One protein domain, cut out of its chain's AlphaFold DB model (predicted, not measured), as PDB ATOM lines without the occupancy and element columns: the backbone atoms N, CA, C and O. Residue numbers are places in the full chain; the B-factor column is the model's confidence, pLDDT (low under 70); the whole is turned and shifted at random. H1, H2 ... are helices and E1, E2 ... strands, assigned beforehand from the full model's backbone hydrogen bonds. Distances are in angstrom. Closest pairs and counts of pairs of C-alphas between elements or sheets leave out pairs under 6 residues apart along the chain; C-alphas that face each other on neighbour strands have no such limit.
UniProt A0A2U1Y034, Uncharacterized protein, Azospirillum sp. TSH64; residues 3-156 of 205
ATOM      1  N   ILE A   3     121.766  45.190 118.556       86.25
ATOM      2  CA  ILE A   3     121.606  45.882 119.834       86.25
ATOM      3  C   ILE A   3     121.577  47.372 119.520       86.25
ATOM      4  O   ILE A   3     122.582  47.925 119.084       86.25
ATOM      5  N   ALA A   4     120.434  48.011 119.746       89.94
ATOM      6  CA  ALA A   4     120.272  49.448 119.572       89.94
ATOM      7  C   ALA A   4     120.165  50.127 120.939       89.94
ATOM      8  O   ALA A   4     119.365  49.710 121.782       89.94
ATOM      9  N   PHE A   5     120.951  51.176 121.180       92.88
ATOM     10  CA  PHE A   5     120.862  51.935 122.429       92.88
ATOM     11  C   PHE A   5     121.154  53.422 122.233       92.88
ATOM     12  O   PHE A   5     121.954  53.831 121.395       92.88
ATOM     13  N   ASN A   6     120.494  54.247 123.042       94.81
ATOM     14  CA  ASN A   6     120.674  55.694 123.027       94.81
ATOM     15  C   ASN A   6     121.780  56.123 123.994       94.81
ATOM     16  O   ASN A   6     121.889  55.599 125.104       94.81
ATOM     17  N   HIS A   7     122.514  57.171 123.624       94.75
ATOM     18  CA  HIS A   7     123.433  57.863 124.519       94.75
ATOM     19  C   HIS A   7     123.301  59.377 124.343       94.75
ATOM     20  O   HIS A   7     123.405  59.903 123.238       94.75
ATOM     21  N   LYS A   8     123.102  60.089 125.455       95.44
ATOM     22  CA  LYS A   8     123.143  61.557 125.506       95.44
ATOM     23  C   LYS A   8     124.444  62.006 126.152       95.44
ATOM     24  O   LYS A   8     124.867  61.362 127.110       95.44
ATOM     25  N   ALA A   9     124.990  63.131 125.689       93.75
ATOM     26  CA  ALA A   9     126.183  63.744 126.261       93.75
ATOM     27  C   ALA A   9     126.063  63.928 127.783       93.75
ATOM     28  O   ALA A   9     125.057  64.430 128.292       93.75
ATOM     29  N   LYS A  10     127.111  63.518 128.501       94.94
ATOM     30  CA  LYS A  10     127.260  63.638 129.958       94.94
ATOM     31  C   LYS A  10     128.690  64.040 130.296       94.94
ATOM     32  O   LYS A  10     129.616  63.592 129.635       94.94
ATOM     33  N   ASP A  11     128.878  64.780 131.381       94.62
ATOM     34  CA  ASP A  11     130.191  65.028 131.997       94.62
ATOM     35  C   ASP A  11     130.674  63.805 132.804       94.62
ATOM     36  O   ASP A  11     130.852  63.854 134.016       94.62
ATOM     37  N   ARG A  12     130.733  62.636 132.164       95.81
ATOM     38  CA  ARG A  12     131.350  61.412 132.694       95.81
ATOM     39  C   ARG A  12     131.326  60.323 131.640       95.81
ATOM     40  O   ARG A  12     130.401  60.259 130.828       95.81
ATOM     41  N   ASP A  13     132.284  59.420 131.742       97.69
ATOM     42  CA  ASP A  13     132.287  58.205 130.945       97.69
ATOM     43  C   ASP A  13     131.151  57.280 131.412       97.69
ATOM     44  O   ASP A  13     130.738  57.285 132.577       97.69
ATOM     45  N   THR A  14     130.588  56.512 130.485       98.19
ATOM     46  CA  THR A  14     129.501  55.568 130.756       98.19
ATOM     47  C   THR A  14     129.848  54.206 130.179       98.19
ATOM     48  O   THR A  14     130.233  54.105 129.017       98.19
ATOM     49  N   ALA A  15     129.658  53.158 130.976       97.44
ATOM     50  CA  ALA A  15     129.762  51.777 130.529       97.44
ATOM     51  C   ALA A  15     128.367  51.162 130.361       97.44
ATOM     52  O   ALA A  15     127.477  51.373 131.189       97.44
ATOM     53  N   TYR A  16     128.208  50.378 129.305       95.38
ATOM     54  CA  TYR A  16     127.048  49.548 129.019       95.38
ATOM     55  C   TYR A  16     127.514  48.100 128.880       95.38
ATOM     56  O   TYR A  16     128.631  47.834 128.431       95.38
ATOM     57  N   SER A  17     126.657  47.165 129.273       92.75
ATOM     58  CA  SER A  17     126.902  45.735 129.124       92.75
ATOM     59  C   SER A  17     125.669  45.084 128.524       92.75
ATOM     60  O   SER A  17     124.547  45.337 128.965       92.75
ATOM     61  N   PHE A  18     125.896  44.254 127.517       89.25
ATOM     62  CA  PHE A  18     124.879  43.494 126.809       89.25
ATOM     63  C   PHE A  18     125.329  42.037 126.689       89.25
ATOM     64  O   PHE A  18     126.501  41.716 126.884       89.25
ATOM     65  N   SER A  19     124.402  41.149 126.338       86.00
ATOM     66  CA  SER A  19     124.708  39.756 126.020       86.00
ATOM     67  C   SER A  19     124.252  39.449 124.600       86.00
ATOM     68  O   SER A  19     123.091  39.684 124.268       86.00
ATOM     69  N   ALA A  20     125.154  38.926 123.774       80.38
ATOM     70  CA  ALA A  20     124.857  38.415 122.444       80.38
ATOM     71  C   ALA A  20     125.009  36.892 122.467       80.38
ATOM     72  O   ALA A  20     126.117  36.382 122.589       80.38
ATOM     73  N   ASN A  21     123.894  36.157 122.396       80.38
ATOM     74  CA  ASN A  21     123.874  34.689 122.494       80.38
ATOM     75  C   ASN A  21     124.596  34.145 123.748       80.38
ATOM     76  O   ASN A  21     125.322  33.160 123.679       80.38
ATOM     77  N   GLY A  22     124.431  34.810 124.897       83.62
ATOM     78  CA  GLY A  22     125.100  34.439 126.149       83.62
ATOM     79  C   GLY A  22     126.504  35.031 126.312       83.62
ATOM     80  O   GLY A  22     127.011  35.074 127.431       83.62
ATOM     81  N   ASN A  23     127.102  35.576 125.250       85.31
ATOM     82  CA  ASN A  23     128.448  36.137 125.281       85.31
ATOM     83  C   ASN A  23     128.448  37.635 125.635       85.31
ATOM     84  O   ASN A  23     127.642  38.399 125.096       85.31
ATOM     85  N   PRO A  24     129.336  38.090 126.539       88.81
ATOM     86  CA  PRO A  24     129.346  39.471 127.009       88.81
ATOM     87  C   PRO A  24     129.797  40.451 125.921       88.81
ATOM     88  O   PRO A  24     130.788  40.227 125.231       88.81
ATOM     89  N   CYS A  25     129.097  41.576 125.818       89.38
ATOM     90  CA  CYS A  25     129.442  42.711 124.973       89.38
ATOM     91  C   CYS A  25     129.525  43.970 125.841       89.38
ATOM     92  O   CYS A  25     128.515  44.421 126.382       89.38
ATOM     93  N   LEU A  26     130.722  44.536 125.981       93.81
ATOM     94  CA  LEU A  26     130.975  45.741 126.769       93.81
ATOM     95  C   LEU A  26     131.101  46.947 125.851       93.81
ATOM     96  O   LEU A  26     131.807  46.884 124.848       93.81
ATOM     97  N   VAL A  27     130.458  48.053 126.209       95.81
ATOM     98  CA  VAL A  27     130.538  49.302 125.448       95.81
ATOM     99  C   VAL A  27     130.854  50.452 126.384       95.81
ATOM    100  O   VAL A  27     130.098  50.740 127.308       95.81
ATOM    101  N   PHE A  28     131.966  51.124 126.127       98.00
ATOM    102  CA  PHE A  28     132.428  52.297 126.850       98.00
ATOM    103  C   PHE A  28     132.218  53.523 125.972       98.00
ATOM    104  O   PHE A  28     132.646  53.547 124.820       98.00
ATOM    105  N   VAL A  29     131.545  54.530 126.517       98.69
ATOM    106  CA  VAL A  29     131.296  55.803 125.841       98.69
ATOM    107  C   VAL A  29     131.840  56.923 126.713       98.69
ATOM    108  O   VAL A  29     131.395  57.091 127.852       98.69
ATOM    109  N   GLY A  30     132.805  57.670 126.186       98.62
ATOM    110  CA  GLY A  30     133.455  58.771 126.877       98.62
ATOM    111  C   GLY A  30     132.529  59.964 127.103       98.62
ATOM    112  O   GLY A  30     131.526  60.152 126.410       98.62
ATOM    113  N   ALA A  31     132.878  60.796 128.080       98.25
ATOM    114  CA  ALA A  31     132.152  62.020 128.389       98.25
ATOM    115  C   ALA A  31     131.938  62.912 127.152       98.25
ATOM    116  O   ALA A  31     132.779  62.997 126.258       98.25
ATOM    117  N   PHE A  32     130.812  63.622 127.139       98.00
ATOM    118  CA  PHE A  32     130.376  64.566 126.104       98.00
ATOM    119  C   PHE A  32     130.115  63.970 124.716       98.00
ATOM    120  O   PHE A  32     129.632  64.686 123.841       98.00
ATOM    121  N   THR A  33     130.344  62.673 124.525       98.75
ATOM    122  CA  THR A  33     129.911  61.960 123.324       98.75
ATOM    123  C   THR A  33     128.392  61.849 123.285       98.75
ATOM    124  O   THR A  33     127.749  61.616 124.309       98.75
ATOM    125  N   TYR A  34     127.797  62.009 122.106       98.62
ATOM    126  CA  TYR A  34     126.358  61.844 121.909       98.62
ATOM    127  C   TYR A  34     126.051  61.090 120.622       98.62
ATOM    128  O   TYR A  34     126.817  61.137 119.658       98.62
ATOM    129  N   PHE A  35     124.892  60.431 120.617       98.25
ATOM    130  CA  PHE A  35     124.320  59.799 119.433       98.25
ATOM    131  C   PHE A  35     123.042  60.553 119.052       98.25
ATOM    132  O   PHE A  35     122.214  60.837 119.923       98.25
ATOM    133  N   SER A  36     122.870  60.914 117.777       96.12
ATOM    134  CA  SER A  36     121.655  61.609 117.318       96.12
ATOM    135  C   SER A  36     120.430  60.691 117.243       96.12
ATOM    136  O   SER A  36     119.303  61.176 117.239       96.12
ATOM    137  N   ALA A  37     120.660  59.381 117.204       95.19
ATOM    138  CA  ALA A  37     119.673  58.310 117.237       95.19
ATOM    139  C   ALA A  37     120.289  57.091 117.961       95.19
ATOM    140  O   ALA A  37     121.463  57.153 118.343       95.19
ATOM    141  N   PRO A  38     119.545  55.996 118.198       96.12
ATOM    142  CA  PRO A  38     120.133  54.787 118.759       96.12
ATOM    143  C   PRO A  38     121.314  54.294 117.910       96.12
ATOM    144  O   PRO A  38     121.174  54.103 116.707       96.12
ATOM    145  N   LEU A  39     122.467  54.066 118.540       95.94
ATOM    146  CA  LEU A  39     123.607  53.422 117.889       95.94
ATOM    147  C   LEU A  39     123.320  51.930 117.749       95.94
ATOM    148  O   LEU A  39     122.931  51.296 118.736       95.94
ATOM    149  N   GLU A  40     123.569  51.371 116.567       94.69
ATOM    150  CA  GLU A  40     123.375  49.950 116.306       94.69
ATOM    151  C   GLU A  40     124.688  49.167 116.375       94.69
ATOM    152  O   GLU A  40     125.647  49.420 115.645       94.69
ATOM    153  N   ILE A  41     124.710  48.161 117.244       92.38
ATOM    154  CA  ILE A  41     125.781  47.174 117.330       92.38
ATOM    155  C   ILE A  41     125.300  45.884 116.678       92.38
ATOM    156  O   ILE A  41     124.269  45.323 117.063       92.38
ATOM    157  N   VAL A  42     126.083  45.397 115.721       91.69
ATOM    158  CA  VAL A  42     125.821  44.156 114.992       91.69
ATOM    159  C   VAL A  42     126.765  43.080 115.518       91.69
ATOM    160  O   VAL A  42     127.971  43.173 115.313       91.69
ATOM    161  N   SER A  43     126.227  42.067 116.200       87.06
ATOM    162  CA  SER A  43     126.992  40.922 116.723       87.06
ATOM    163  C   SER A  43     126.423  39.596 116.227       87.06
ATOM    164  O   SER A  43     125.203  39.461 116.079       87.06
ATOM    165  N   TYR A  44     127.283  38.602 116.008       87.00
ATOM    166  CA  TYR A  44     126.900  37.254 115.571       87.00
ATOM    167  C   TYR A  44     127.035  36.205 116.680       87.00
ATOM    168  O   TYR A  44     126.790  35.022 116.459       87.00
ATOM    169  N   GLY A  45     127.290  36.654 117.911       85.25
ATOM    170  CA  GLY A  45     127.387  35.804 119.093       85.25
ATOM    171  C   GLY A  45     128.781  35.764 119.699       85.25
ATOM    172  O   GLY A  45     128.964  35.090 120.700       85.25
ATOM    173  N   GLU A  46     129.760  36.476 119.153       87.00
ATOM    174  CA  GLU A  46     131.087  36.607 119.745       87.00
ATOM    175  C   GLU A  46     131.079  37.611 120.922       87.00
ATOM    176  O   GLU A  46     130.329  38.593 120.916       87.00
ATOM    177  N   SER A  47     131.936  37.402 121.933       85.88
ATOM    178  CA  SER A  47     132.133  38.371 123.028       85.88
ATOM    179  C   SER A  47     132.871  39.606 122.540       85.88
ATOM    180  O   SER A  47     133.930  39.444 121.939       85.88
ATOM    181  N   GLY A  48     132.391  40.813 122.853       84.81
ATOM    182  CA  GLY A  48     132.921  42.034 122.249       84.81
ATOM    183  C   GLY A  48     133.165  43.234 123.135       84.81
ATOM    184  O   GLY A  48     132.638  43.350 124.241       84.81
ATOM    185  N   ARG A  49     133.999  44.140 122.611       93.94
ATOM    186  CA  ARG A  49     134.381  45.391 123.264       93.94
ATOM    187  C   ARG A  49     134.333  46.579 122.292       93.94
ATOM    188  O   ARG A  49     135.089  46.658 121.328       93.94
ATOM    189  N   ILE A  50     133.376  47.438 122.612       95.62
ATOM    190  CA  ILE A  50     133.061  48.808 122.212       95.62
ATOM    191  C   ILE A  50     133.864  49.906 122.911       95.62
ATOM    192  O   ILE A  50     133.580  50.110 124.089       95.62
ATOM    193  N   GLU A  51     134.795  50.633 122.300       98.12
ATOM    194  CA  GLU A  51     135.303  51.872 122.912       98.12
ATOM    195  C   GLU A  51     135.005  53.074 122.025       98.12
ATOM    196  O   GLU A  51     135.364  53.083 120.855       98.12
ATOM    197  N   ILE A  52     134.333  54.079 122.582       98.75
ATOM    198  CA  ILE A  52     134.091  55.371 121.943       98.75
ATOM    199  C   ILE A  52     134.612  56.439 122.892       98.75
ATOM    200  O   ILE A  52     134.144  56.528 124.028       98.75
ATOM    201  N   GLY A  53     135.587  57.225 122.445       98.81
ATOM    202  CA  GLY A  53     136.230  58.255 123.248       98.81
ATOM    203  C   GLY A  53     135.299  59.404 123.626       98.81
ATOM    204  O   GLY A  53     134.079  59.362 123.446       98.81
ATOM    205  N   ARG A  54     135.887  60.450 124.203       98.81
ATOM    206  CA  ARG A  54     135.180  61.657 124.646       98.81
ATOM    207  C   ARG A  54     134.894  62.585 123.459       98.81
ATOM    208  O   ARG A  54     135.619  62.564 122.466       98.81
ATOM    209  N   PHE A  55     133.879  63.438 123.590       98.69
ATOM    210  CA  PHE A  55     133.530  64.490 122.619       98.69
ATOM    211  C   PHE A  55     133.214  64.001 121.190       98.69
ATOM    212  O   PHE A  55     133.369  64.750 120.231       98.69
ATOM    213  N   CYS A  56     132.756  62.761 121.019       98.88
ATOM    214  CA  CYS A  56     132.386  62.245 119.703       98.88
ATOM    215  C   CYS A  56     130.959  62.640 119.305       98.88
ATOM    216  O   CYS A  56     130.048  62.717 120.134       98.88
ATOM    217  N   SER A  57     130.759  62.835 118.005       98.81
ATOM    218  CA  SER A  57     129.451  63.087 117.395       98.81
ATOM    219  C   SER A  57     129.085  61.908 116.504       98.81
ATOM    220  O   SER A  57     129.725  61.707 115.472       98.81
ATOM    221  N   VAL A  58     128.070  61.130 116.889       98.75
ATOM    222  CA  VAL A  58     127.635  59.945 116.134       98.75
ATOM    223  C   VAL A  58     126.256  60.195 115.537       98.75
ATOM    224  O   VAL A  58     125.290  60.430 116.266       98.75
ATOM    225  N   ALA A  59     126.183  60.188 114.208       98.50
ATOM    226  CA  ALA A  59     124.943  60.399 113.476       98.50
ATOM    227  C   ALA A  59     124.010  59.170 113.516       98.50
ATOM    228  O   ALA A  59     124.349  58.115 114.050       98.50
ATOM    229  N   ASP A  60     122.823  59.326 112.934       98.25
ATOM    230  CA  ASP A  60     121.829  58.264 112.777       98.25
ATOM    231  C   ASP A  60     122.311  57.166 111.809       98.25
ATOM    232  O   ASP A  60     123.174  57.403 110.957       98.25
ATOM    233  N   GLY A  61     121.773  55.955 111.951       97.31
ATOM    234  CA  GLY A  61     122.065  54.814 111.082       97.31
ATOM    235  C   GLY A  61     123.510  54.308 111.141       97.31
ATOM    236  O   GLY A  61     123.941  53.587 110.247       97.31
ATOM    237  N   VAL A  62     124.299  54.704 112.143       98.44
ATOM    238  CA  VAL A  62     125.663  54.187 112.305       98.44
ATOM    239  C   VAL A  62     125.612  52.752 112.819       98.44
ATOM    240  O   VAL A  62     124.976  52.472 113.837       98.44
ATOM    241  N   HIS A  63     126.346  51.864 112.149       97.31
ATOM    242  CA  HIS A  63     126.496  50.467 112.542       97.31
ATOM    243  C   HIS A  63     127.939  50.176 112.955       97.31
ATOM    244  O   HIS A  63     128.887  50.462 112.217       97.31
ATOM    245  N   ILE A  64     128.115  49.546 114.114       96.69
ATOM    246  CA  ILE A  64     129.407  49.000 114.538       96.69
ATOM    247  C   ILE A  64     129.314  47.480 114.552       96.69
ATOM    248  O   ILE A  64     128.520  46.895 115.290       96.69
ATOM    249  N   TYR A  65     130.137  46.842 113.726       93.94
ATOM    250  CA  TYR A  65     130.167  45.396 113.584       93.94
ATOM    251  C   TYR A  65     131.157  44.779 114.555       93.94
ATOM    252  O   TYR A  65     132.313  45.193 114.669       93.94
ATOM    253  N   PHE A  66     130.705  43.720 115.200       85.81
ATOM    254  CA  PHE A  66     131.473  42.918 116.116       85.81
ATOM    255  C   PHE A  66     131.376  41.445 115.701       85.81
ATOM    256  O   PHE A  66     130.286  40.877 115.719       85.81
ATOM    257  N   GLY A  67     132.494  40.811 115.338       87.25
ATOM    258  CA  GLY A  67     132.462  39.400 114.938       87.25
ATOM    259  C   GLY A  67     131.925  39.144 113.530       87.25
ATOM    260  O   GLY A  67     131.961  40.028 112.668       87.25
ATOM    261  N   GLY A  68     131.449  37.917 113.306       88.12
ATOM    262  CA  GLY A  68     130.844  37.475 112.047       88.12
ATOM    263  C   GLY A  68     131.834  37.178 110.924       88.12
ATOM    264  O   GLY A  68     131.436  37.103 109.764       88.12
ATOM    265  N   MET A  69     133.125  37.050 111.234       91.19
ATOM    266  CA  MET A  69     134.128  36.708 110.229       91.19
ATOM    267  C   MET A  69     134.164  35.201 110.027       91.19
ATOM    268  O   MET A  69     134.133  34.450 110.994       91.19
ATOM    269  N   HIS A  70     134.289  34.779 108.774       93.00
ATOM    270  CA  HIS A  70     134.496  33.386 108.391       93.00
ATOM    271  C   HIS A  70     135.940  33.185 107.928       93.00
ATOM    272  O   HIS A  70     136.570  34.119 107.422       93.00
ATOM    273  N   ALA A  71     136.463  31.966 108.073       89.44
ATOM    274  CA  ALA A  71     137.708  31.584 107.415       89.44
ATOM    275  C   ALA A  71     137.535  31.699 105.889       89.44
ATOM    276  O   ALA A  71     136.505  31.299 105.346       89.44
ATOM    277  N   MET A  72     138.519  32.289 105.208       92.88
ATOM    278  CA  MET A  72     138.472  32.566 103.758       92.88
ATOM    279  C   MET A  72     139.628  31.922 102.985       92.88
ATOM    280  O   MET A  72     139.712  32.055 101.769       92.88
ATOM    281  N   ASP A  73     140.540  31.262 103.689       92.12
ATOM    282  CA  ASP A  73     141.727  30.589 103.166       92.12
ATOM    283  C   ASP A  73     141.485  29.104 102.838       92.12
ATOM    284  O   ASP A  73     142.301  28.481 102.160       92.12
ATOM    285  N   GLY A  74     140.360  28.540 103.287       88.06
ATOM    286  CA  GLY A  74     139.946  27.163 103.014       88.06
ATOM    287  C   GLY A  74     139.084  26.982 101.757       88.06
ATOM    288  O   GLY A  74     138.737  27.928 101.056       88.06
ATOM    289  N   VAL A  75     138.687  25.730 101.495       94.06
ATOM    290  CA  VAL A  75     137.817  25.347 100.359       94.06
ATOM    291  C   VAL A  75     136.385  25.884 100.506       94.06
ATOM    292  O   VAL A  75     135.697  26.098  99.512       94.06
ATOM    293  N   SER A  76     135.926  26.102 101.739       92.50
ATOM    294  CA  SER A  76     134.585  26.595 102.055       92.50
ATOM    295  C   SER A  76     134.663  27.658 103.142       92.50
ATOM    296  O   SER A  76     135.422  27.511 104.096       92.50
ATOM    297  N   THR A  77     133.839  28.699 103.019       94.06
ATOM    298  CA  THR A  77     133.602  29.691 104.080       94.06
ATOM    299  C   THR A  77     132.420  29.301 104.974       94.06
ATOM    300  O   THR A  77     132.061  30.045 105.886       94.06
ATOM    301  N   TYR A  78     131.754  28.178 104.683       92.88
ATOM    302  CA  TYR A  78     130.581  27.737 105.427       92.88
ATOM    303  C   TYR A  78     130.995  27.244 106.824       92.88
ATOM    304  O   TYR A  78     131.913  26.427 106.916       92.88
ATOM    305  N   PRO A  79     130.318  27.690 107.895       90.56
ATOM    306  CA  PRO A  79     130.581  27.211 109.249       90.56
ATOM    307  C   PRO A  79     130.177  25.736 109.372       90.56
ATOM    308  O   PRO A  79     128.992  25.413 109.465       90.56
ATOM    309  N   ALA A  80     131.150  24.825 109.295       91.31
ATOM    310  CA  ALA A  80     130.915  23.380 109.220       91.31
ATOM    311  C   ALA A  80     130.110  22.842 110.414       91.31
ATOM    312  O   ALA A  80     129.282  21.948 110.246       91.31
ATOM    313  N   GLU A  81     130.275  23.452 111.587       90.81
ATOM    314  CA  GLU A  81     129.537  23.130 112.805       90.81
ATOM    315  C   GLU A  81     128.015  23.296 112.652       90.81
ATOM    316  O   GLU A  81     127.247  22.599 113.312       90.81
ATOM    317  N   MET A  82     127.557  24.141 111.721       90.62
ATOM    318  CA  MET A  82     126.132  24.313 111.414       90.62
ATOM    319  C   MET A  82     125.530  23.108 110.675       90.62
ATOM    320  O   MET A  82     124.313  23.034 110.527       90.62
ATOM    321  N   LEU A  83     126.353  22.172 110.189       94.12
ATOM    322  CA  LEU A  83     125.911  20.935 109.531       94.12
ATOM    323  C   LEU A  83     125.900  19.734 110.479       94.12
ATOM    324  O   LEU A  83     125.577  18.636 110.034       94.12
ATOM    325  N   ALA A  84     126.217  19.920 111.764       94.44
ATOM    326  CA  ALA A  84     126.382  18.830 112.724       94.44
ATOM    327  C   ALA A  84     125.139  17.931 112.883       94.44
ATOM    328  O   ALA A  84     125.276  16.760 113.222       94.44
ATOM    329  N   GLU A  85     123.931  18.440 112.613       95.56
ATOM    330  CA  GLU A  85     122.709  17.621 112.618       95.56
ATOM    331  C   GLU A  85     122.702  16.576 111.490       95.56
ATOM    332  O   GLU A  85     122.243  15.451 111.682       95.56
ATOM    333  N   TRP A  86     123.235  16.929 110.318       97.06
ATOM    334  CA  TRP A  86     123.297  16.045 109.154       97.06
ATOM    335  C   TRP A  86     124.609  15.249 109.082       97.06
ATOM    336  O   TRP A  86     124.604  14.094 108.662       97.06
ATOM    337  N   MET A  87     125.717  15.857 109.511       96.44
ATOM    338  CA  MET A  87     127.074  15.298 109.506       96.44
ATOM    339  C   MET A  87     127.713  15.473 110.897       96.44
ATOM    340  O   MET A  87     128.433  16.452 111.123       96.44
ATOM    341  N   PRO A  88     127.437  14.565 111.855       95.62
ATOM    342  CA  PRO A  88     127.869  14.699 113.251       95.62
ATOM    343  C   PRO A  88     129.383  14.826 113.457       95.62
ATOM    344  O   PRO A  88     129.822  15.412 114.442       95.62
ATOM    345  N   GLU A  89     130.195  14.311 112.537       95.19
ATOM    346  CA  GLU A  89     131.656  14.434 112.538       95.19
ATOM    347  C   GLU A  89     132.157  15.876 112.359       95.19
ATOM    348  O   GLU A  89     133.310  16.162 112.676       95.19
ATOM    349  N   LEU A  90     131.299  16.781 111.874       92.75
ATOM    350  CA  LEU A  90     131.587  18.211 111.750       92.75
ATOM    351  C   LEU A  90     131.191  19.006 113.000       92.75
ATOM    352  O   LEU A  90     131.378  20.222 113.032       92.75
ATOM    353  N   ALA A  91     130.648  18.348 114.030       90.75
ATOM    354  CA  ALA A  91     130.390  18.992 115.308       90.75
ATOM    355  C   ALA A  91     131.694  19.552 115.893       90.75
ATOM    356  O   ALA A  91     132.720  18.875 115.966       90.75
ATOM    357  N   GLY A  92     131.650  20.802 116.340       85.31
ATOM    358  CA  GLY A  92     132.832  21.501 116.811       85.31
ATOM    359  C   GLY A  92     132.500  22.879 117.373       85.31
ATOM    360  O   GLY A  92     131.332  23.273 117.398       85.31
ATOM    361  N   PRO A  93     133.514  23.606 117.870       81.75
ATOM    362  CA  PRO A  93     133.338  24.993 118.275       81.75
ATOM    363  C   PRO A  93     132.924  25.861 117.079       81.75
ATOM    364  O   PRO A  93     133.236  25.534 115.935       81.75
ATOM    365  N   ASN A  94     132.280  26.998 117.363       80.88
ATOM    366  CA  ASN A  94     131.971  27.989 116.334       80.88
ATOM    367  C   ASN A  94     133.249  28.409 115.596       80.88
ATOM    368  O   ASN A  94     134.248  28.777 116.220       80.88
ATOM    369  N   SER A  95     133.188  28.372 114.270       84.06
ATOM    370  CA  SER A  95     134.270  28.753 113.365       84.06
ATOM    371  C   SER A  95     134.220  30.233 112.979       84.06
ATOM    372  O   SER A  95     135.165  30.739 112.368       84.06
ATOM    373  N   THR A  96     133.156  30.953 113.360       88.00
ATOM    374  CA  THR A  96     133.098  32.410 113.215       88.00
ATOM    375  C   THR A  96     133.919  33.111 114.289       88.00
ATOM    376  O   THR A  96     134.021  32.655 115.429       88.00
ATOM    377  N   PHE A  97     134.527  34.240 113.930       88.50
ATOM    378  CA  PHE A  97     135.410  34.964 114.838       88.50
ATOM    379  C   PHE A  97     135.272  36.483 114.739       88.50
ATOM    380  O   PHE A  97     134.738  37.054 113.785       88.50
ATOM    381  N   SER A  98     135.808  37.152 115.758       91.12
ATOM    382  CA  SER A  98     135.997  38.600 115.797       91.12
ATOM    383  C   SER A  98     137.435  38.972 115.466       91.12
ATOM    384  O   SER A  98     138.369  38.272 115.849       91.12
ATOM    385  N   LYS A  99     137.618  40.113 114.792       93.75
ATOM    386  CA  LYS A  99     138.938  40.728 114.575       93.75
ATOM    387  C   LYS A  99     139.418  41.542 115.779       93.75
ATOM    388  O   LYS A  99     140.434  42.222 115.688       93.75
ATOM    389  N   GLY A 100     138.706  41.468 116.903       93.62
ATOM    390  CA  GLY A 100     139.037  42.174 118.134       93.62
ATOM    391  C   GLY A 100     138.119  43.371 118.401       93.62
ATOM    392  O   GLY A 100     137.049  43.485 117.786       93.62
ATOM    393  N   PRO A 101     138.492  44.232 119.365       96.00
ATOM    394  CA  PRO A 101     137.692  45.388 119.749       96.00
ATOM    395  C   PRO A 101     137.572  46.396 118.604       96.00
ATOM    396  O   PRO A 101     138.440  46.474 117.738       96.00
ATOM    397  N   VAL A 102     136.511  47.197 118.638       97.88
ATOM    398  CA  VAL A 102     136.434  48.428 117.844       97.88
ATOM    399  C   VAL A 102     136.765  49.584 118.773       97.88
ATOM    400  O   VAL A 102     136.130  49.733 119.821       97.88
ATOM    401  N   ILE A 103     137.763  50.378 118.397       98.69
ATOM    402  CA  ILE A 103     138.243  51.509 119.193       98.69
ATOM    403  C   ILE A 103     138.038  52.780 118.383       98.69
ATOM    404  O   ILE A 103     138.684  52.995 117.367       98.69
ATOM    405  N   ILE A 104     137.142  53.639 118.836       98.88
ATOM    406  CA  ILE A 104     136.927  54.978 118.306       98.88
ATOM    407  C   ILE A 104     137.554  55.951 119.300       98.88
ATOM    408  O   ILE A 104     137.196  55.954 120.478       98.88
ATOM    409  N   GLY A 105     138.502  56.755 118.823       98.88
ATOM    410  CA  GLY A 105     139.198  57.764 119.611       98.88
ATOM    411  C   GLY A 105     138.291  58.896 120.097       98.88
ATOM    412  O   GLY A 105     137.069  58.789 120.158       98.88
ATOM    413  N   ASN A 106     138.908  60.004 120.473       98.94
ATOM    414  CA  ASN A 106     138.260  61.204 120.990       98.94
ATOM    415  C   ASN A 106     138.028  62.211 119.859       98.94
ATOM    416  O   ASN A 106     138.755  62.189 118.871       98.94
ATOM    417  N   ASP A 107     137.055  63.114 120.000       98.81
ATOM    418  CA  ASP A 107     136.733  64.135 118.979       98.81
ATOM    419  C   ASP A 107     136.444  63.540 117.582       98.81
ATOM    420  O   ASP A 107     136.747  64.136 116.548       98.81
ATOM    421  N   VAL A 108     135.887  62.327 117.521       98.94
ATOM    422  CA  VAL A 108     135.551  61.687 116.244       98.94
ATOM    423  C   VAL A 108     134.155  62.114 115.803       98.94
ATOM    424  O   VAL A 108     133.185  62.029 116.564       98.94
ATOM    425  N   TRP A 109     134.034  62.529 114.544       98.88
ATOM    426  CA  TRP A 109     132.743  62.771 113.904       98.88
ATOM    427  C   TRP A 109     132.403  61.630 112.949       98.88
ATOM    428  O   TRP A 109     133.146  61.364 112.005       98.88
ATOM    429  N   ILE A 110     131.275  60.958 113.190       98.94
ATOM    430  CA  ILE A 110     130.805  59.822 112.397       98.94
ATOM    431  C   ILE A 110     129.517  60.212 111.674       98.94
ATOM    432  O   ILE A 110     128.499  60.491 112.309       98.94
ATOM    433  N   GLY A 111     129.585  60.253 110.344       98.75
ATOM    434  CA  GLY A 111     128.479  60.610 109.465       98.75
ATOM    435  C   GLY A 111     127.383  59.546 109.392       98.75
ATOM    436  O   GLY A 111     127.599  58.377 109.706       98.75
ATOM    437  N   GLU A 112     126.200  59.980 108.952       98.62
ATOM    438  CA  GLU A 112     124.991  59.148 108.867       98.62
ATOM    439  C   GLU A 112     125.234  57.869 108.064       98.62
ATOM    440  O   GLU A 112     125.888  57.901 107.019       98.62
ATOM    441  N   GLY A 113     124.725  56.738 108.550       98.44
ATOM    442  CA  GLY A 113     124.796  55.469 107.824       98.44
ATOM    443  C   GLY A 113     126.186  54.821 107.766       98.44
ATOM    444  O   GLY A 113     126.370  53.855 107.024       98.44
ATOM    445  N   ALA A 114     127.202  55.362 108.449       98.81
ATOM    446  CA  ALA A 114     128.549  54.798 108.400       98.81
ATOM    447  C   ALA A 114     128.612  53.413 109.069       98.81
ATOM    448  O   ALA A 114     127.983  53.163 110.096       98.81
ATOM    449  N   SER A 115     129.414  52.518 108.497       98.69
ATOM    450  CA  SER A 115     129.664  51.171 109.011       98.69
ATOM    451  C   SER A 115     131.115  51.034 109.453       98.69
ATOM    452  O   SER A 115     132.025  51.249 108.652       98.69
ATOM    453  N   ILE A 116     131.345  50.649 110.706       98.50
ATOM    454  CA  ILE A 116     132.685  50.422 111.263       98.50
ATOM    455  C   ILE A 116     132.854  48.930 111.522       98.50
ATOM    456  O   ILE A 116     132.093  48.341 112.290       98.50
ATOM    457  N   LEU A 117     133.818  48.304 110.843       97.38
ATOM    458  CA  LEU A 117     133.993  46.856 110.894       97.38
ATOM    459  C   LEU A 117     134.780  46.397 112.129       97.38
ATOM    460  O   LEU A 117     135.552  47.149 112.719       97.38
ATOM    461  N   SER A 118     134.591  45.127 112.492       95.75
ATOM    462  CA  SER A 118     135.267  44.490 113.627       95.75
ATOM    463  C   SER A 118     136.789  44.652 113.548       95.75
ATOM    464  O   SER A 118     137.381  44.472 112.480       95.75
ATOM    465  N   GLY A 119     137.409  44.957 114.692       96.50
ATOM    466  CA  GLY A 119     138.860  45.106 114.835       96.50
ATOM    467  C   GLY A 119     139.427  46.465 114.417       96.50
ATOM    468  O   GLY A 119     140.636  46.647 114.492       96.50
ATOM    469  N   VAL A 120     138.594  47.404 113.954       98.25
ATOM    470  CA  VAL A 120     139.057  48.716 113.483       98.25
ATOM    471  C   VAL A 120     139.349  49.667 114.642       98.25
ATOM    472  O   VAL A 120     138.533  49.838 115.552       98.25
ATOM    473  N   THR A 121     140.471  50.377 114.528       98.81
ATOM    474  CA  THR A 121     140.807  51.558 115.328       98.81
ATOM    475  C   THR A 121     140.642  52.842 114.511       98.81
ATOM    476  O   THR A 121     141.264  53.020 113.465       98.81
ATOM    477  N   VAL A 122     139.829  53.778 114.997       98.94
ATOM    478  CA  VAL A 122     139.659  55.129 114.449       98.94
ATOM    479  C   VAL A 122     140.389  56.120 115.350       98.94
ATOM    480  O   VAL A 122     140.036  56.273 116.516       98.94
ATOM    481  N   GLY A 123     141.410  56.789 114.817       98.88
ATOM    482  CA  GLY A 123     142.244  57.726 115.563       98.88
ATOM    483  C   GLY A 123     141.514  58.994 116.019       98.88
ATOM    484  O   GLY A 123     140.496  59.391 115.449       98.88
ATOM    485  N   ASP A 124     142.077  59.649 117.038       98.94
ATOM    486  CA  ASP A 124     141.542  60.891 117.601       98.94
ATOM    487  C   ASP A 124     141.348  61.969 116.522       98.94
ATOM    488  O   ASP A 124     142.176  62.138 115.625       98.94
ATOM    489  N   GLY A 125     140.249  62.710 116.596       98.75
ATOM    490  CA  GLY A 125     139.935  63.785 115.666       98.75
ATOM    491  C   GLY A 125     139.560  63.316 114.257       98.75
ATOM    492  O   GLY A 125     139.444  64.156 113.367       98.75
ATOM    493  N   ALA A 126     139.415  62.019 113.979       98.94
ATOM    494  CA  ALA A 126     139.037  61.565 112.641       98.94
ATOM    495  C   ALA A 126     137.599  61.975 112.261       98.94
ATOM    496  O   ALA A 126     136.726  62.177 113.106       98.94
ATOM    497  N   VAL A 127     137.342  62.067 110.955       98.94
ATOM    498  CA  VAL A 127     136.006  62.281 110.386       98.94
ATOM    499  C   VAL A 127     135.675  61.120 109.467       98.94
ATOM    500  O   VAL A 127     136.371  60.887 108.478       98.94
ATOM    501  N   ILE A 128     134.586  60.426 109.774       98.94
ATOM    502  CA  ILE A 128     134.034  59.346 108.963       98.94
ATOM    503  C   ILE A 128     132.871  59.915 108.154       98.94
ATOM    504  O   ILE A 128     131.871  60.357 108.715       98.94
ATOM    505  N   GLY A 129     133.003  59.934 106.831       98.81
ATOM    506  CA  GLY A 129     131.957  60.401 105.929       98.81
ATOM    507  C   GLY A 129     130.683  59.559 106.023       98.81
ATOM    508  O   GLY A 129     130.716  58.387 106.403       98.81
ATOM    509  N   ALA A 130     129.553  60.156 105.644       98.69
ATOM    510  CA  ALA A 130     128.277  59.449 105.594       98.69
ATOM    511  C   ALA A 130     128.358  58.214 104.680       98.69
ATOM    512  O   ALA A 130     128.985  58.258 103.616       98.69
ATOM    513  N   ARG A 131     127.728  57.115 105.111       98.62
ATOM    514  CA  ARG A 131     127.703  55.802 104.443       98.62
ATOM    515  C   ARG A 131     129.082  55.210 104.130       98.62
ATOM    516  O   ARG A 131     129.199  54.333 103.274       98.62
ATOM    517  N   ALA A 132     130.137  55.671 104.803       98.88
ATOM    518  CA  ALA A 132     131.463  55.095 104.641       98.88
ATOM    519  C   ALA A 132     131.533  53.694 105.271       98.88
ATOM    520  O   ALA A 132     130.976  53.472 106.344       98.88
ATOM    521  N   VAL A 133     132.254  52.766 104.633       98.81
ATOM    522  CA  VAL A 133     132.546  51.435 105.193       98.81
ATOM    523  C   VAL A 133     133.998  51.398 105.641       98.81
ATOM    524  O   VAL A 133     134.922  51.244 104.839       98.81
ATOM    525  N   VAL A 134     134.203  51.564 106.941       98.75
ATOM    526  CA  VAL A 134     135.518  51.596 107.570       98.75
ATOM    527  C   VAL A 134     135.963  50.167 107.853       98.75
ATOM    528  O   VAL A 134     135.543  49.549 108.828       98.75
ATOM    529  N   SER A 135     136.804  49.631 106.969       97.69
ATOM    530  CA  SER A 135     137.293  48.247 107.025       97.69
ATOM    531  C   SER A 135     138.750  48.108 107.482       97.69
ATOM    532  O   SER A 135     139.293  47.003 107.458       97.69
ATOM    533  N   ARG A 136     139.418  49.224 107.791       98.00
ATOM    534  CA  ARG A 136     140.826  49.319 108.206       98.00
ATOM    535  C   ARG A 136     140.981  50.484 109.178       98.00
ATOM    536  O   ARG A 136     140.122  51.364 109.201       98.00
ATOM    537  N   ASP A 137     142.083  50.493 109.914       98.75
ATOM    538  CA  ASP A 137     142.390  51.564 110.856       98.75
ATOM    539  C   ASP A 137     142.489  52.928 110.166       98.75
ATOM    540  O   ASP A 137     143.000  53.052 109.048       98.75
ATOM    541  N   ILE A 138     142.000  53.955 110.858       98.81
ATOM    542  CA  ILE A 138     141.981  55.336 110.380       98.81
ATOM    543  C   ILE A 138     142.962  56.168 111.206       98.81
ATOM    544  O   ILE A 138     142.810  56.235 112.427       98.81
ATOM    545  N   PRO A 139     143.946  56.840 110.580       98.75
ATOM    546  CA  PRO A 139     144.874  57.691 111.312       98.75
ATOM    547  C   PRO A 139     144.171  58.887 111.977       98.75
ATOM    548  O   PRO A 139     143.168  59.378 111.444       98.75
ATOM    549  N   PRO A 140     144.723  59.417 113.084       98.88
ATOM    550  CA  PRO A 140     144.204  60.620 113.724       98.88
ATOM    551  C   PRO A 140     144.032  61.784 112.744       98.88
ATOM    552  O   PRO A 140     144.800  61.932 111.790       98.88
ATOM    553  N   TYR A 141     143.011  62.608 112.978       98.75
ATOM    554  CA  TYR A 141     142.704  63.812 112.200       98.75
ATOM    555  C   TYR A 141     142.537  63.588 110.687       98.75
ATOM    556  O   TYR A 141     142.575  64.541 109.906       98.75
ATOM    557  N   SER A 142     142.318  62.350 110.245       98.75
ATOM    558  CA  SER A 142     142.028  62.040 108.844       98.75
ATOM    559  C   SER A 142     140.539  62.177 108.550       98.75
ATOM    560  O   SER A 142     139.695  61.846 109.377       98.75
ATOM    561  N   VAL A 143     140.210  62.638 107.347       98.94
ATOM    562  CA  VAL A 143     138.852  62.609 106.799       98.94
ATOM    563  C   VAL A 143     138.775  61.444 105.825       98.94
ATOM    564  O   VAL A 143     139.532  61.417 104.852       98.94
ATOM    565  N   VAL A 144     137.869  60.500 106.069       98.88
ATOM    566  CA  VAL A 144     137.674  59.320 105.219       98.88
ATOM    567  C   VAL A 144     136.261  59.258 104.661       98.88
ATOM    568  O   VAL A 144     135.316  59.711 105.300       98.88
ATOM    569  N   ALA A 145     136.102  58.687 103.473       98.75
ATOM    570  CA  ALA A 145     134.797  58.439 102.866       98.75
ATOM    571  C   ALA A 145     134.870  57.277 101.866       98.75
ATOM    572  O   ALA A 145     135.958  56.908 101.420       98.75
ATOM    573  N   GLY A 146     133.708  56.737 101.493       98.62
ATOM    574  CA  GLY A 146     133.577  55.684 100.483       98.62
ATOM    575  C   GLY A 146     133.375  54.280 101.057       98.62
ATOM    576  O   GLY A 146     133.404  54.063 102.268       98.62
ATOM    577  N   ASN A 147     133.150  53.326 100.157       98.12
ATOM    578  CA  ASN A 147     133.034  51.902 100.452       98.12
ATOM    579  C   ASN A 147     133.935  51.113  99.473       98.12
ATOM    580  O   ASN A 147     133.559  50.985  98.306       98.12
ATOM    581  N   PRO A 148     135.111  50.617  99.911       98.19
ATOM    582  CA  PRO A 148     135.691  50.817 101.242       98.19
ATOM    583  C   PRO A 148     136.104  52.279 101.482       98.19
ATOM    584  O   PRO A 148     136.329  53.043 100.544       98.19
ATOM    585  N   ALA A 149     136.178  52.683 102.750       98.69
ATOM    586  CA  ALA A 149     136.567  54.037 103.119       98.69
ATOM    587  C   ALA A 149     138.055  54.281 102.830       98.69
ATOM    588  O   ALA A 149     138.920  53.489 103.212       98.69
ATOM    589  N   HIS A 150     138.356  55.416 102.203       98.50
ATOM    590  CA  HIS A 150     139.714  55.877 101.928       98.50
ATOM    591  C   HIS A 150     139.937  57.274 102.502       98.50
ATOM    592  O   HIS A 150     138.993  58.053 102.633       98.50
ATOM    593  N   ILE A 151     141.192  57.603 102.819       98.69
ATOM    594  CA  ILE A 151     141.576  58.955 103.238       98.69
ATOM    595  C   ILE A 151     141.357  59.912 102.067       98.69
ATOM    596  O   ILE A 151     141.987  59.784 101.021       98.69
ATOM    597  N   VAL A 152     140.468  60.881 102.270       98.56
ATOM    598  CA  VAL A 152     140.186  61.973 101.333       98.56
ATOM    599  C   VAL A 152     141.181  63.111 101.547       98.56
ATOM    600  O   VAL A 152     141.693  63.681 100.589       98.56
ATOM    601  N   ARG A 153     141.447  63.458 102.813       98.38
ATOM    602  CA  ARG A 153     142.398  64.506 103.224       98.38
ATOM    603  C   ARG A 153     142.709  64.416 104.718       98.38
ATOM    604  O   ARG A 153     141.983  63.760 105.462       98.38
ATOM    605  N   LYS A 154     143.715  65.162 105.177       96.81
ATOM    606  CA  LYS A 154     143.887  65.493 106.602       96.81
ATOM    607  C   LYS A 154     143.004  66.691 106.984       96.81
ATOM    608  O   LYS A 154     142.685  67.537 106.138       96.81
ATOM    609  N   ARG A 155     142.565  66.758 108.244       97.62
ATOM    610  CA  ARG A 155     141.833  67.911 108.801       97.62
ATOM    611  C   ARG A 155     142.742  69.121 108.970       97.62
ATOM    612  O   ARG A 155     142.294  70.225 108.684       97.62
ATOM    613  N   LEU A 156     143.963  68.884 109.446       97.50
ATOM    614  CA  LEU A 156     144.924  69.889 109.892       97.50
ATOM    615  C   LEU A 156     146.339  69.548 109.387       97.50
ATOM    616  O   LEU A 156     146.584  68.391 109.028       97.50
TER     617      LEU A 156
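Overview. This is residues 3 to 156 of the 205 residues of an uncharacterized protein of Azospirillum sp. TSH64 (UniProt A0A2U1Y034). With little regular structure, the chain winds in stacked turns like a solenoid, its short strands making a sandwich of two sheets face to face, with the hairpin E8 and E9 at the far end. A looped arm, residues 71 to 95 with H1, sticks out. The printed part has 154 residues, of which the named elements hold only 47, and these are mostly strand: nine named strands and one named helix, in the order E1 E2 E3 E4 E5 E6 H1 E7 E8 E9 along the chain, with mixed sheets in the orders E2 E3 E5 E7 and E1 E4 E6. It is compact, radius of gyration of the C-alphas 17.0 A, spanning 56 by 32 by 20 A.

Arrangement. E1, residues 3 to 5, is antiparallel to E4, residues 39 to 43, with N 3 and O 41 2.9 A apart. E2, residues 14 to 20, and E3, residues 23 to 29, form a hairpin, N 16 and O 27 2.8 A apart. H1, residues 80 to 83, is not on either sheet and too short for an O i to N i+4 pair.

Along the chain. E2 is 19.6 A long and E3 19.9 A. E1 begins at C-alpha 3 (121.606, 45.882, 119.834).

Size, cuts and confidence. The printed part has no cut; no printed residue is under 70 in pLDDT.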